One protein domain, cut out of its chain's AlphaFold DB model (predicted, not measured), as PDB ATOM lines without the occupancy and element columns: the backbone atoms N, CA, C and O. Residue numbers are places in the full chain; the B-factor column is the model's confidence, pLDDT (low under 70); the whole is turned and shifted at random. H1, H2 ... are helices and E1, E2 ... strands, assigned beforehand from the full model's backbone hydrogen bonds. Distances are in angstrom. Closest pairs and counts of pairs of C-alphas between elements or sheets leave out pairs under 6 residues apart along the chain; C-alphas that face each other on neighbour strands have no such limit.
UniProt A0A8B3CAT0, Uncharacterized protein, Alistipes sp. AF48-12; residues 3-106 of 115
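This is residues 3 to 106 of the 115 residues of an uncharacterized protein of Alistipes sp. AF48-12 (UniProt A0A8B3CAT0). A small antiparallel sheet of three strands, E1, E3 and E2, forms one side of an open, loose frame, and the chain from E1 to E2 runs round the other sides through H3, H4 and H5. H6 caps the end of the sheet where E3 begins, while H1 lies beyond the sheet at one end of the longest axis with H2 close to it, off the sheet, and residues 7 to 18 run as an extended strip along that axis. The printed part has 104 residues with six named helices and three named strands, in the order H1, H2, E1, H3, H4, H5, E2, H6, E3, and its class is mixed, helices and strands. It is loose, with a radius of gyration of the C-alphas of 16.4 A, and spans 44 by 38 by 25 A.

The sheet holds E1, residues 37 to 41, 13.3 A long; E3, residues 99 to 105, 19.7 A; and E2, residues 83 to 85. C-alpha 37 is at (45.814, 31.520, 258.442) and C-alpha 105 at (49.420, 24.172, 253.287). H3 is residues 42 to 50, 14.1 A long, and H6 is residues 91 to 95. H4 is residues 56 to 62, and H5, the longest helix, is residues 66 to 79, 20.0 A long. H2 is residues 30 to 33, and H1 is residues 19 to 22, beginning at C-alpha 19 at (59.163, 36.205, 262.362).

E3 is the inner strand, and its pairing is staggered. Its residues 99 to 103 pair with E1, antiparallel at 151 degrees, with N 38 and O 102 2.9 A apart. Its residues 103 to 105 pair with E2, antiparallel at 132 degrees, with N 85 and O 103 2.8 A apart. H6 only grazes the sheet, with residues 91 to 94; the closest C-alphas of H6 and E3 are those of Asn 93 and Ile 100, 4.8 A apart. H3 only grazes it too, with residues 42 to 45; its closest C-alphas to E3 are those of Arg 42 and Gln 99, 4.6 A apart. H4 and H5 are not on the sheet and only just apart, 8.2 A at the closest. H1 and H2 are not on it either, and are close but not clearly touching, the C-alphas of Pro 19 and Asp 33 being 7.0 A apart. In H4, H5 and H6 every O i to N i+4 pair is within hydrogen-bond range, in H3 3 of 5; H1 and H2 are too short for such a pair.

The two C-alphas farthest apart, those of Ala 5 and Lys 24, are 46.3 A apart. The printed part has no cut and no long link; the link from H1 to H2 is short and the others are tight. Mean pLDDT of the printed part is 84.7, and residues 14 to 17 are under 70.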
ATOM      1  N   SER A   3      48.419   5.679 252.504       76.00
ATOM      2  CA  SER A   3      47.765   4.736 251.595       76.00
ATOM      3  C   SER A   3      48.687   3.540 251.364       76.00
ATOM      4  O   SER A   3      49.595   3.596 250.532       76.00
ATOM      5  N   LYS A   4      48.462   2.445 252.108       74.25
ATOM      6  CA  LYS A   4      49.282   1.220 252.011       74.25
ATOM      7  C   LYS A   4      49.234   0.597 250.614       74.25
ATOM      8  O   LYS A   4      50.275   0.244 250.079       74.25
ATOM      9  N   ALA A   5      48.048   0.530 250.007       74.69
ATOM     10  CA  ALA A   5      47.846  -0.050 248.676       74.69
ATOM     11  C   ALA A   5      48.644   0.663 247.570       74.69
ATOM     12  O   ALA A   5      48.944   0.066 246.544       74.69
ATOM     13  N   LYS A   6      48.987   1.935 247.784       70.56
ATOM     14  CA  LYS A   6      49.665   2.781 246.796       70.56
ATOM     15  C   LYS A   6      51.082   3.161 247.207       70.56
ATOM     16  O   LYS A   6      51.764   3.858 246.465       70.56
ATOM     17  N   ASN A   7      51.509   2.729 248.395       77.38
ATOM     18  CA  ASN A   7      52.767   3.119 249.018       77.38
ATOM     19  C   ASN A   7      52.979   4.652 249.053       77.38
ATOM     20  O   ASN A   7      54.072   5.148 248.787       77.38
ATOM     21  N   ILE A   8      51.912   5.406 249.350       77.75
ATOM     22  CA  ILE A   8      51.949   6.873 249.472       77.75
ATOM     23  C   ILE A   8      51.815   7.249 250.944       77.75
ATOM     24  O   ILE A   8      50.833   6.880 251.594       77.75
ATOM     25  N   TYR A   9      52.759   8.041 251.444       81.19
ATOM     26  CA  TYR A   9      52.716   8.649 252.769       81.19
ATOM     27  C   TYR A   9      52.687  10.176 252.645       81.19
ATOM     28  O   TYR A   9      53.503  10.757 251.935       81.19
ATOM     29  N   ALA A  10      51.742  10.810 253.337       76.94
ATOM     30  CA  ALA A  10      51.644  12.259 253.469       76.94
ATOM     31  C   ALA A  10      51.834  12.652 254.941       76.94
ATOM     32  O   ALA A  10      51.061  12.206 255.800       76.94
ATOM     33  N   CYS A  11      52.839  13.480 255.227       78.44
ATOM     34  CA  CYS A  11      53.045  14.131 256.520       78.44
ATOM     35  C   CYS A  11      52.674  15.614 256.441       78.44
ATOM     36  O   CYS A  11      52.779  16.239 255.387       78.44
ATOM     37  N   PHE A  12      52.228  16.154 257.573       72.00
ATOM     38  CA  PHE A  12      52.032  17.583 257.767       72.00
ATOM     39  C   PHE A  12      52.955  18.002 258.893       72.00
ATOM     40  O   PHE A  12      52.785  17.547 260.024       72.00
ATOM     41  N   ASP A  13      53.913  18.858 258.569       70.69
ATOM     42  CA  ASP A  13      54.835  19.420 259.540       70.69
ATOM     43  C   ASP A  13      54.479  20.888 259.750       70.69
ATOM     44  O   ASP A  13      54.312  21.651 258.796       70.69
ATOM     45  N   HIS A  14      54.339  21.280 261.011       65.88
ATOM     46  CA  HIS A  14      54.111  22.665 261.387       65.88
ATOM     47  C   HIS A  14      55.409  23.260 261.924       65.88
ATOM     48  O   HIS A  14      55.932  22.817 262.946       65.88
ATOM     49  N   TYR A  15      55.892  24.304 261.256       67.38
ATOM     50  CA  TYR A  15      57.043  25.079 261.699       67.38
ATOM     51  C   TYR A  15      56.567  26.466 262.134       67.38
ATOM     52  O   TYR A  15      56.193  27.290 261.303       67.38
ATOM     53  N   ASN A  16      56.567  26.728 263.445       61.94
ATOM     54  CA  ASN A  16      56.309  28.069 263.967       61.94
ATOM     55  C   ASN A  16      57.608  28.875 263.966       61.94
ATOM     56  O   ASN A  16      58.381  28.884 264.926       61.94
ATOM     57  N   TYR A  17      57.846  29.538 262.852       69.00
ATOM     58  CA  TYR A  17      58.945  30.457 262.667       69.00
ATOM     59  C   TYR A  17      58.529  31.824 263.209       69.00
ATOM     60  O   TYR A  17      57.873  32.581 262.507       69.00
ATOM     61  N   ASN A  18      58.882  32.147 264.462       80.12
ATOM     62  CA  ASN A  18      58.610  33.472 265.033       80.12
ATOM     63  C   ASN A  18      59.296  34.547 264.166       80.12
ATOM     64  O   ASN A  18      60.522  34.698 264.266       80.12
ATOM     65  N   PRO A  19      58.551  35.327 263.357       82.75
ATOM     66  CA  PRO A  19      59.163  36.205 262.362       82.75
ATOM     67  C   PRO A  19      60.028  37.291 263.006       82.75
ATOM     68  O   PRO A  19      61.032  37.704 262.437       82.75
ATOM     69  N   THR A  20      59.684  37.692 264.232       86.00
ATOM     70  CA  THR A  20      60.428  38.675 265.033       86.00
ATOM     71  C   THR A  20      61.793  38.156 265.478       86.00
ATOM     72  O   THR A  20      62.725  38.932 265.660       86.00
ATOM     73  N   GLN A  21      61.928  36.847 265.709       87.06
ATOM     74  CA  GLN A  21      63.219  36.247 266.054       87.06
ATOM     75  C   GLN A  21      64.030  35.928 264.797       87.06
ATOM     76  O   GLN A  21      65.237  36.145 264.782       87.06
ATOM     77  N   LEU A  22      63.372  35.483 263.724       86.62
ATOM     78  CA  LEU A  22      64.026  35.219 262.440       86.62
ATOM     79  C   LEU A  22      64.592  36.470 261.779       86.62
ATOM     80  O   LEU A  22      65.702  36.408 261.253       86.62
ATOM     81  N   SER A  23      63.885  37.600 261.863       89.12
ATOM     82  CA  SER A  23      64.336  38.873 261.291       89.12
ATOM     83  C   SER A  23      65.669  39.361 261.862       89.12
ATOM     84  O   SER A  23      66.345  40.168 261.227       89.12
ATOM     85  N   LYS A  24      66.081  38.854 263.032       94.25
ATOM     86  CA  LYS A  24      67.371  39.174 263.661       94.25
ATOM     87  C   LYS A  24      68.559  38.448 263.026       94.25
ATOM     88  O   LYS A  24      69.688  38.877 263.234       94.25
ATOM     89  N   ILE A  25      68.324  37.346 262.310       93.25
ATOM     90  CA  ILE A  25      69.388  36.486 261.759       93.25
ATOM     91  C   ILE A  25      69.364  36.394 260.231       93.25
ATOM     92  O   ILE A  25      70.387  36.074 259.631       93.25
ATOM     93  N   ARG A  26      68.228  36.680 259.587       90.31
ATOM     94  CA  ARG A  26      68.106  36.813 258.128       90.31
ATOM     95  C   ARG A  26      66.833  37.561 257.748       90.31
ATOM     96  O   ARG A  26      65.929  37.723 258.562       90.31
ATOM     97  N   THR A  27      66.722  37.950 256.480       89.56
ATOM     98  CA  THR A  27      65.461  38.452 255.923       89.56
ATOM     99  C   THR A  27      64.363  37.395 256.056       89.56
ATOM    100  O   THR A  27      64.573  36.220 255.737       89.56
ATOM    101  N   VAL A  28      63.198  37.826 256.542       84.12
ATOM    102  CA  VAL A  28      61.987  37.003 256.601       84.12
ATOM    103  C   VAL A  28      61.397  36.916 255.197       84.12
ATOM    104  O   VAL A  28      61.138  37.939 254.567       84.12
ATOM    105  N   GLU A  29      61.171  35.699 254.723       80.69
ATOM    106  CA  GLU A  29      60.502  35.383 253.468       80.69
ATOM    107  C   GLU A  29      59.083  34.891 253.797       80.69
ATOM    108  O   GLU A  29      58.921  33.731 254.177       80.69
ATOM    109  N   PRO A  30      58.032  35.725 253.666       74.06
ATOM    110  CA  PRO A  30      56.675  35.362 254.091       74.06
ATOM    111  C   PRO A  30      56.158  34.064 253.463       74.06
ATOM    112  O   PRO A  30      55.455  33.303 254.112       74.06
ATOM    113  N   ALA A  31      56.567  33.775 252.225       70.50
ATOM    114  CA  ALA A  31      56.199  32.555 251.515       70.50
ATOM    115  C   ALA A  31      56.827  31.271 252.087       70.50
ATOM    116  O   ALA A  31      56.413  30.189 251.692       70.50
ATOM    117  N   LYS A  32      57.830  31.360 252.967       72.00
ATOM    118  CA  LYS A  32      58.484  30.200 253.603       72.00
ATOM    119  C   LYS A  32      58.402  30.227 255.124       72.00
ATOM    120  O   LYS A  32      58.358  29.177 255.756       72.00
ATOM    121  N   ASP A  33      58.384  31.423 255.698       74.06
ATOM    122  CA  ASP A  33      58.526  31.642 257.135       74.06
ATOM    123  C   ASP A  33      57.195  31.868 257.840       74.06
ATOM    124  O   ASP A  33      57.162  31.994 259.062       74.06
ATOM    125  N   GLN A  34      56.098  31.963 257.089       70.81
ATOM    126  CA  GLN A  34      54.775  32.171 257.654       70.81
ATOM    127  C   GLN A  34      53.769  31.226 257.009       70.81
ATOM    128  O   GLN A  34      53.707  31.063 255.792       70.81
ATOM    129  N   MET A  35      52.958  30.608 257.861       75.81
ATOM    130  CA  MET A  35      51.755  29.907 257.443       75.81
ATOM    131  C   MET A  35      50.622  30.925 257.368       75.81
ATOM    132  O   MET A  35      50.324  31.592 258.359       75.81
ATOM    133  N   GLU A  36      49.985  31.055 256.205       81.69
ATOM    134  CA  GLU A  36      48.805  31.905 256.095       81.69
ATOM    135  C   GLU A  36      47.618  31.225 256.785       81.69
ATOM    136  O   GLU A  36      47.213  30.114 256.432       81.69
ATOM    137  N   ILE A  37      47.060  31.905 257.785       87.19
ATOM    138  CA  ILE A  37      45.814  31.520 258.442       87.19
ATOM    139  C   ILE A  37      44.758  32.530 258.015       87.19
ATOM    140  O   ILE A  37      44.780  33.686 258.436       87.19
ATOM    141  N   MET A  38      43.822  32.089 257.180       89.69
ATOM    142  CA  MET A  38      42.726  32.931 256.721       89.69
ATOM    143  C   MET A  38      41.530  32.752 257.652       89.69
ATOM    144  O   MET A  38      40.901  31.695 257.670       89.69
ATOM    145  N   ILE A  39      41.196  33.796 258.408       92.25
ATOM    146  CA  ILE A  39      39.955  33.865 259.185       92.25
ATOM    147  C   ILE A  39      38.931  34.629 258.351       92.25
ATOM    148  O   ILE A  39      39.171  35.766 257.950       92.25
ATOM    149  N   THR A  40      37.793  34.008 258.062       92.19
ATOM    150  CA  THR A  40      36.748  34.596 257.218       92.19
ATOM    151  C   THR A  40      35.350  34.295 257.749       92.19
ATOM    152  O   THR A  40      35.184  33.508 258.676       92.19
ATOM    153  N   SER A  41      34.325  34.931 257.182       93.44
ATOM    154  CA  SER A  41      32.932  34.680 257.557       93.44
ATOM    155  C   SER A  41      32.515  33.249 257.215       93.44
ATOM    156  O   SER A  41      32.834  32.730 256.145       93.44
ATOM    157  N   ARG A  42      31.698  32.638 258.074       91.06
ATOM    158  CA  ARG A  42      31.057  31.339 257.833       91.06
ATOM    159  C   ARG A  42      30.179  31.347 256.578       91.06
ATOM    160  O   ARG A  42      30.002  30.301 255.962       91.06
ATOM    161  N   GLY A  43      29.705  32.517 256.138       90.81
ATOM    162  CA  GLY A  43      29.017  32.673 254.853       90.81
ATOM    163  C   GLY A  43      29.865  32.253 253.642       90.81
ATOM    164  O   GLY A  43      29.310  31.802 252.641       90.81
ATOM    165  N   MET A  44      31.201  32.297 253.747       90.38
ATOM    166  CA  MET A  44      32.108  31.857 252.677       90.38
ATOM    167  C   MET A  44      32.024  30.360 252.379       90.38
ATOM    168  O   MET A  44      32.403  29.944 251.284       90.38
ATOM    169  N   LEU A  45      31.493  29.551 253.302       89.62
ATOM    170  CA  LEU A  45      31.309  28.115 253.080       89.62
ATOM    171  C   LEU A  45      30.473  27.826 251.840       89.62
ATOM    172  O   LEU A  45      30.767  26.868 251.137       89.62
ATOM    173  N   LYS A  46      29.471  28.665 251.540       91.00
ATOM    174  CA  LYS A  46      28.642  28.492 250.343       91.00
ATOM    175  C   LYS A  46      29.505  28.479 249.077       91.00
ATOM    176  O   LYS A  46      29.424  27.536 248.299       91.00
ATOM    177  N   PHE A  47      30.382  29.471 248.926       90.19
ATOM    178  CA  PHE A  47      31.288  29.564 247.781       90.19
ATOM    179  C   PHE A  47      32.340  28.451 247.787       90.19
ATOM    180  O   PHE A  47      32.635  27.876 246.744       90.19
ATOM    181  N   ILE A  48      32.882  28.104 248.960       88.38
ATOM    182  CA  ILE A  48      33.837  26.993 249.085       88.38
ATOM    183  C   ILE A  48      33.194  25.692 248.599       88.38
ATOM    184  O   ILE A  48      33.810  24.977 247.817       88.38
ATOM    185  N   TYR A  49      31.957  25.400 249.002       87.56
ATOM    186  CA  TYR A  49      31.256  24.189 248.583       87.56
ATOM    187  C   TYR A  49      30.872  24.191 247.099       87.56
ATOM    188  O   TYR A  49      30.922  23.133 246.469       87.56
ATOM    189  N   GLU A  50      30.577  25.352 246.504       91.62
ATOM    190  CA  GLU A  50      30.388  25.489 245.048       91.62
ATOM    191  C   GLU A  50      31.656  25.110 244.259       91.62
ATOM    192  O   GLU A  50      31.558  24.519 243.181       91.62
ATOM    193  N   LEU A  51      32.845  25.354 244.824       85.88
ATOM    194  CA  LEU A  51      34.132  24.939 244.248       85.88
ATOM    195  C   LEU A  51      34.419  23.433 244.393       85.88
ATOM    196  O   LEU A  51      35.449  22.973 243.900       85.88
ATOM    197  N   LYS A  52      33.517  22.662 245.022       87.25
ATOM    198  CA  LYS A  52      33.614  21.203 245.221       87.25
ATOM    199  C   LYS A  52      34.938  20.794 245.890       87.25
ATOM    200  O   LYS A  52      35.785  20.166 245.247       87.25
ATOM    201  N   PRO A  53      35.140  21.151 247.171       88.62
ATOM    202  CA  PRO A  53      36.362  20.813 247.880       88.62
ATOM    203  C   PRO A  53      36.470  19.290 247.990       88.62
ATOM    204  O   PRO A  53      35.474  18.596 248.185       88.62
ATOM    205  N   ILE A  54      37.687  18.773 247.854       90.19
ATOM    206  CA  ILE A  54      37.977  17.346 247.985       90.19
ATOM    207  C   ILE A  54      38.561  17.077 249.372       90.19
ATOM    208  O   ILE A  54      39.375  17.866 249.861       90.19
ATOM    209  N   THR A  55      38.161  15.974 250.003       89.12
ATOM    210  CA  THR A  55      38.807  15.527 251.243       89.12
ATOM    211  C   THR A  55      40.240  15.086 250.950       89.12
ATOM    212  O   THR A  55      40.597  14.753 249.812       89.12
ATOM    213  N   LEU A  56      41.098  15.086 251.968       84.00
ATOM    214  CA  LEU A  56      42.471  14.636 251.775       84.00
ATOM    215  C   LEU A  56      42.513  13.142 251.422       84.00
ATOM    216  O   LEU A  56      43.283  12.731 250.554       84.00
ATOM    217  N   GLU A  57      41.654  12.353 252.056       83.94
ATOM    218  CA  GLU A  57      41.469  10.927 251.819       83.94
ATOM    219  C   GLU A  57      41.057  10.656 250.372       83.94
ATOM    220  O   GLU A  57      41.730   9.881 249.690       83.94
ATOM    221  N   ASP A  58      40.026  11.342 249.868       88.81
ATOM    222  CA  ASP A  58      39.566  11.192 248.481       88.81
ATOM    223  C   ASP A  58      40.635  11.654 247.494       88.81
ATOM    224  O   ASP A  58      40.845  11.037 246.444       88.81
ATOM    225  N   LYS A  59      41.384  12.710 247.837       87.75
ATOM    226  CA  LYS A  59      42.489  13.169 246.999       87.75
ATOM    227  C   LYS A  59      43.592  12.119 246.912       87.75
ATOM    228  O   LYS A  59      44.042  11.819 245.805       87.75
ATOM    229  N   LEU A  60      43.990  11.505 248.024       84.62
ATOM    230  CA  LEU A  60      44.946  10.391 248.015       84.62
ATOM    231  C   LEU A  60      44.373   9.144 247.320       84.62
ATOM    232  O   LEU A  60      45.092   8.415 246.626       84.62
ATOM    233  N   ALA A  61      43.069   8.902 247.452       85.62
ATOM    234  CA  ALA A  61      42.358   7.835 246.758       85.62
ATOM    235  C   ALA A  61      42.287   8.066 245.235       85.62
ATOM    236  O   ALA A  61      42.252   7.090 244.484       85.62
ATOM    237  N   SER A  62      42.368   9.314 244.770       89.31
ATOM    238  CA  SER A  62      42.329   9.642 243.339       89.31
ATOM    239  C   SER A  62      43.594   9.244 242.567       89.31
ATOM    240  O   SER A  62      43.507   8.954 241.377       89.31
ATOM    241  N   PHE A  63      44.755   9.179 243.229       90.31
ATOM    242  CA  PHE A  63      46.020   8.832 242.571       90.31
ATOM    243  C   PHE A  63      46.146   7.333 242.336       90.31
ATOM    244  O   PHE A  63      45.942   6.548 243.255       90.31
ATOM    245  N   ARG A  64      46.517   6.898 241.142       89.50
ATOM    246  CA  ARG A  64      46.714   5.480 240.810       89.50
ATOM    247  C   ARG A  64      48.150   5.036 241.039       89.50
ATOM    248  O   ARG A  64      48.380   3.881 241.384       89.50
ATOM    249  N   THR A  65      49.100   5.954 240.886       88.31
ATOM    250  CA  THR A  65      50.535   5.689 241.014       88.31
ATOM    251  C   THR A  65      51.229   6.773 241.837       88.31
ATOM    252  O   THR A  65      50.680   7.854 242.067       88.31
ATOM    253  N   LYS A  66      52.459   6.498 242.284       86.06
ATOM    254  CA  LYS A  66      53.297   7.488 242.981       86.06
ATOM    255  C   LYS A  66      53.740   8.623 242.046       86.06
ATOM    256  O   LYS A  66      53.877   9.760 242.488       86.06
ATOM    257  N   GLU A  67      53.895   8.343 240.751       89.50
ATOM    258  CA  GLU A  67      54.273   9.319 239.725       89.50
ATOM    259  C   GLU A  67      53.202  10.402 239.544       89.50
ATOM    260  O   GLU A  67      53.536  11.577 239.379       89.50
ATOM    261  N   GLU A  68      51.918  10.041 239.635       91.50
ATOM    262  CA  GLU A  68      50.817  11.011 239.606       91.50
ATOM    263  C   GLU A  68      50.843  11.940 240.827       91.50
ATOM    264  O   GLU A  68      50.591  13.140 240.696       91.50
ATOM    265  N   VAL A  69      51.205  11.416 242.007       89.31
ATOM    266  CA  VAL A  69      51.373  12.226 243.224       89.31
ATOM    267  C   VAL A  69      52.514  13.213 243.047       89.31
ATOM    268  O   VAL A  69      52.337  14.399 243.309       89.31
ATOM    269  N   TRP A  70      53.675  12.742 242.587       89.56
ATOM    270  CA  TRP A  70      54.828  13.608 242.356       89.56
ATOM    271  C   TRP A  70      54.515  14.692 241.329       89.56
ATOM    272  O   TRP A  70      54.764  15.859 241.597       89.56
ATOM    273  N   THR A  71      53.877  14.332 240.215       90.06
ATOM    274  CA  THR A  71      53.475  15.291 239.175       90.06
ATOM    275  C   THR A  71      52.497  16.331 239.717       90.06
ATOM    276  O   THR A  71      52.633  17.523 239.439       90.06
ATOM    277  N   TRP A  72      51.527  15.911 240.533       89.06
ATOM    278  CA  TRP A  72      50.614  16.841 241.188       89.06
ATOM    279  C   TRP A  72      51.353  17.773 242.154       89.06
ATOM    280  O   TRP A  72      51.171  18.986 242.067       89.06
ATOM    281  N   MET A  73      52.227  17.243 243.012       87.50
ATOM    282  CA  MET A  73      53.022  18.036 243.957       87.50
ATOM    283  C   MET A  73      53.947  19.031 243.251       87.50
ATOM    284  O   MET A  73      54.014  20.192 243.653       87.50
ATOM    285  N   ASP A  74      54.607  18.608 242.173       86.81
ATOM    286  CA  ASP A  74      55.453  19.467 241.347       86.81
ATOM    287  C   ASP A  74      54.609  20.574 240.699       86.81
ATOM    288  O   ASP A  74      54.978  21.745 240.767       86.81
ATOM    289  N   SER A  75      53.415  20.243 240.188       87.62
ATOM    290  CA  SER A  75      52.504  21.238 239.607       87.62
ATOM    291  C   SER A  75      52.070  22.309 240.609       87.62
ATOM    292  O   SER A  75      51.954  23.479 240.249       87.62
ATOM    293  N   LEU A  76      51.847  21.943 241.877       86.38
ATOM    294  CA  LEU A  76      51.483  22.903 242.921       86.38
ATOM    295  C   LEU A  76      52.628  23.885 243.182       86.38
ATOM    296  O   LEU A  76      52.386  25.087 243.286       86.38
ATOM    297  N   LYS A  77      53.869  23.381 243.215       81.31
ATOM    298  CA  LYS A  77      55.076  24.197 243.396       81.31
ATOM    299  C   LYS A  77      55.305  25.142 242.223       81.31
ATOM    300  O   LYS A  77      55.550  26.323 242.441       81.31
ATOM    301  N   THR A  78      55.208  24.648 240.988       82.94
ATOM    302  CA  THR A  78      55.520  25.447 239.792       82.94
ATOM    303  C   THR A  78      54.450  26.484 239.476       82.94
ATOM    304  O   THR A  78      54.767  27.550 238.963       82.94
ATOM    305  N   THR A  79      53.180  26.189 239.763       80.94
ATOM    306  CA  THR A  79      52.065  27.104 239.457       80.94
ATOM    307  C   THR A  79      51.767  28.099 240.577       80.94
ATOM    308  O   THR A  79      50.920  28.969 240.399       80.94
ATOM    309  N   GLY A  80      52.413  27.966 241.741       74.12
ATOM    310  CA  GLY A  80      52.117  28.790 242.915       74.12
ATOM    311  C   GLY A  80      50.711  28.563 243.485       74.12
ATOM    312  O   GLY A  80      50.200  29.408 244.224       74.12
ATOM    313  N   LYS A  81      50.059  27.442 243.140       80.69
ATOM    314  CA  LYS A  81      48.731  27.104 243.662       80.69
ATOM    315  C   LYS A  81      48.805  26.883 245.169       80.69
ATOM    316  O   LYS A  81      49.626  26.112 245.661       80.69
ATOM    317  N   ARG A  82      47.895  27.531 245.894       79.94
ATOM    318  CA  ARG A  82      47.758  27.395 247.347       79.94
ATOM    319  C   ARG A  82      46.703  26.353 247.676       79.94
ATOM    320  O   ARG A  82      45.638  26.330 247.062       79.94
ATOM    321  N   ILE A  83      47.000  25.510 248.657       86.56
ATOM    322  CA  ILE A  83      46.037  24.579 249.240       86.56
ATOM    323  C   ILE A  83      45.662  25.120 250.609       86.56
ATOM    324  O   ILE A  83      46.530  25.584 251.342       86.56
ATOM    325  N   TYR A  84      44.383  25.040 250.952       90.00
ATOM    326  CA  TYR A  84      43.890  25.376 252.279       90.00
ATOM    327  C   TYR A  84      43.191  24.167 252.892       90.00
ATOM    328  O   TYR A  84      42.423  23.484 252.213       90.00
ATOM    329  N   ILE A  85      43.445  23.920 254.173       90.88
ATOM    330  CA  ILE A  85      42.721  22.947 254.984       90.88
ATOM    331  C   ILE A  85      41.612  23.675 255.739       90.88
ATOM    332  O   ILE A  85      41.860  24.655 256.444       90.88
ATOM    333  N   LEU A  86      40.397  23.151 255.602       91.81
ATOM    334  CA  LEU A  86      39.275  23.419 256.491       91.81
ATOM    335  C   LEU A  86      39.125  22.211 257.418       91.81
ATOM    336  O   LEU A  86      38.680  21.153 256.977       91.81
ATOM    337  N   ASP A  87      39.524  22.363 258.678       90.88
ATOM    338  CA  ASP A  87      39.391  21.306 259.681       90.88
ATOM    339  C   ASP A  87      38.107  21.503 260.489       90.88
ATOM    340  O   ASP A  87      37.991  22.447 261.271       90.88
ATOM    341  N   TRP A  88      37.135  20.614 260.302       89.25
ATOM    342  CA  TRP A  88      35.879  20.645 261.052       89.25
ATOM    343  C   TRP A  88      36.009  20.168 262.498       89.25
ATOM    344  O   TRP A  88      35.105  20.425 263.290       89.25
ATOM    345  N   ASN A  89      37.111  19.511 262.863       89.19
ATOM    346  CA  ASN A  89      37.396  19.149 264.250       89.19
ATOM    347  C   ASN A  89      37.997  20.317 265.046       89.19
ATOM    348  O   ASN A  89      38.042  20.260 266.273       89.19
ATOM    349  N   ASP A  90      38.419  21.389 264.371       89.62
ATOM    350  CA  ASP A  90      38.878  22.607 265.027       89.62
ATOM    351  C   ASP A  90      37.702  23.308 265.721       89.62
ATOM    352  O   ASP A  90      36.706  23.680 265.088       89.62
ATOM    353  N   SER A  91      37.826  23.533 267.032       89.50
ATOM    354  CA  SER A  91      36.792  24.186 267.839       89.50
ATOM    355  C   SER A  91      36.432  25.583 267.318       89.50
ATOM    356  O   SER A  91      35.274  25.995 267.428       89.50
ATOM    357  N   PHE A  92      37.375  26.281 266.675       92.06
ATOM    358  CA  PHE A  92      37.120  27.555 266.009       92.06
ATOM    359  C   PHE A  92      36.156  27.392 264.826       92.06
ATOM    360  O   PHE A  92      35.242  28.191 264.656       92.06
ATOM    361  N   ASN A  93      36.301  26.342 264.021       91.69
ATOM    362  CA  ASN A  93      35.433  26.112 262.861       91.69
ATOM    363  C   ASN A  93      34.044  25.599 263.251       91.69
ATOM    364  O   ASN A  93      33.056  25.852 262.549       91.69
ATOM    365  N   GLN A  94      33.945  24.922 264.395       86.81
ATOM    366  CA  GLN A  94      32.673  24.483 264.962       86.81
ATOM    367  C   GLN A  94      31.878  25.656 265.549       86.81
ATOM    368  O   GLN A  94      30.700  25.819 265.217       86.81
ATOM    369  N   ASN A  95      32.537  26.495 266.358       84.12
ATOM    370  CA  ASN A  95      31.879  27.428 267.281       84.12
ATOM    371  C   ASN A  95      32.348  28.888 267.162       84.12
ATOM    372  O   ASN A  95      31.997  29.704 268.008       84.12
ATOM    373  N   GLY A  96      33.138  29.246 266.147       73.69
ATOM    374  CA  GLY A  96      33.826  30.539 266.028       73.69
ATOM    375  C   GLY A  96      32.942  31.737 265.690       73.69
ATOM    376  O   GLY A  96      33.284  32.496 264.793       73.69
ATOM    377  N   ASN A  97      31.803  31.917 266.364       82.81
ATOM    378  CA  ASN A  97      30.969  33.124 266.293       82.81
ATOM    379  C   ASN A  97      30.672  33.602 264.857       82.81
ATOM    380  O   ASN A  97      30.767  34.785 264.540       82.81
ATOM    381  N   GLY A  98      30.326  32.670 263.966       87.94
ATOM    382  CA  GLY A  98      30.022  32.993 262.568       87.94
ATOM    383  C   GLY A  98      31.252  33.206 261.681       87.94
ATOM    384  O   GLY A  98      31.105  33.698 260.564       87.94
ATOM    385  N   GLN A  99      32.438  32.803 262.131       94.62
ATOM    386  CA  GLN A  99      33.671  32.758 261.352       94.62
ATOM    387  C   GLN A  99      34.156  31.319 261.154       94.62
ATOM    388  O   GLN A  99      33.726  30.386 261.834       94.62
ATOM    389  N   ILE A 100      35.050  31.156 260.187       94.31
ATOM    390  CA  ILE A 100      35.818  29.944 259.921       94.31
ATOM    391  C   ILE A 100      37.282  30.326 259.713       94.31
ATOM    392  O   ILE A 100      37.608  31.453 259.339       94.31
ATOM    393  N   LYS A 101      38.156  29.358 259.927       93.44
ATOM    394  CA  LYS A 101      39.598  29.421 259.787       93.44
ATOM    395  C   LYS A 101      40.032  28.391 258.754       93.44
ATOM    396  O   LYS A 101      39.770  27.195 258.905       93.44
ATOM    397  N   LEU A 102      40.714  28.871 257.723       92.44
ATOM    398  CA  LEU A 102      41.403  28.058 256.732       92.44
ATOM    399  C   LEU A 102      42.906  28.154 256.964       92.44
ATOM    400  O   LEU A 102      43.441  29.248 257.146       92.44
ATOM    401  N   ILE A 103      43.584  27.015 256.939       88.81
ATOM    402  CA  ILE A 103      45.027  26.938 257.166       88.81
ATOM    403  C   ILE A 103      45.701  26.629 255.838       88.81
ATOM    404  O   ILE A 103      45.419  25.593 255.233       88.81
ATOM    405  N   GLN A 104      46.576  27.515 255.365       86.56
ATOM    406  CA  GLN A 104      47.337  27.247 254.154       86.56
ATOM    407  C   GLN A 104      48.312  26.088 254.381       86.56
ATOM    408  O   GLN A 104      49.025  26.029 255.381       86.56
ATOM    409  N   VAL A 105      48.392  25.202 253.393       83.06
ATOM    410  CA  VAL A 105      49.420  24.172 253.287       83.06
ATOM    411  C   VAL A 105      50.278  24.452 252.069       83.06
ATOM    412  O   VAL A 105      49.778  24.746 250.977       83.06
ATOM    413  N   MET A 106      51.585  24.331 252.261       78.56
ATOM    414  CA  MET A 106      52.567  24.459 251.197       78.56
ATOM    415  C   MET A 106      53.210  23.099 250.911       78.56
ATOM    416  O   MET A 106      53.560  22.380 251.849       78.56
TER     417      MET A 106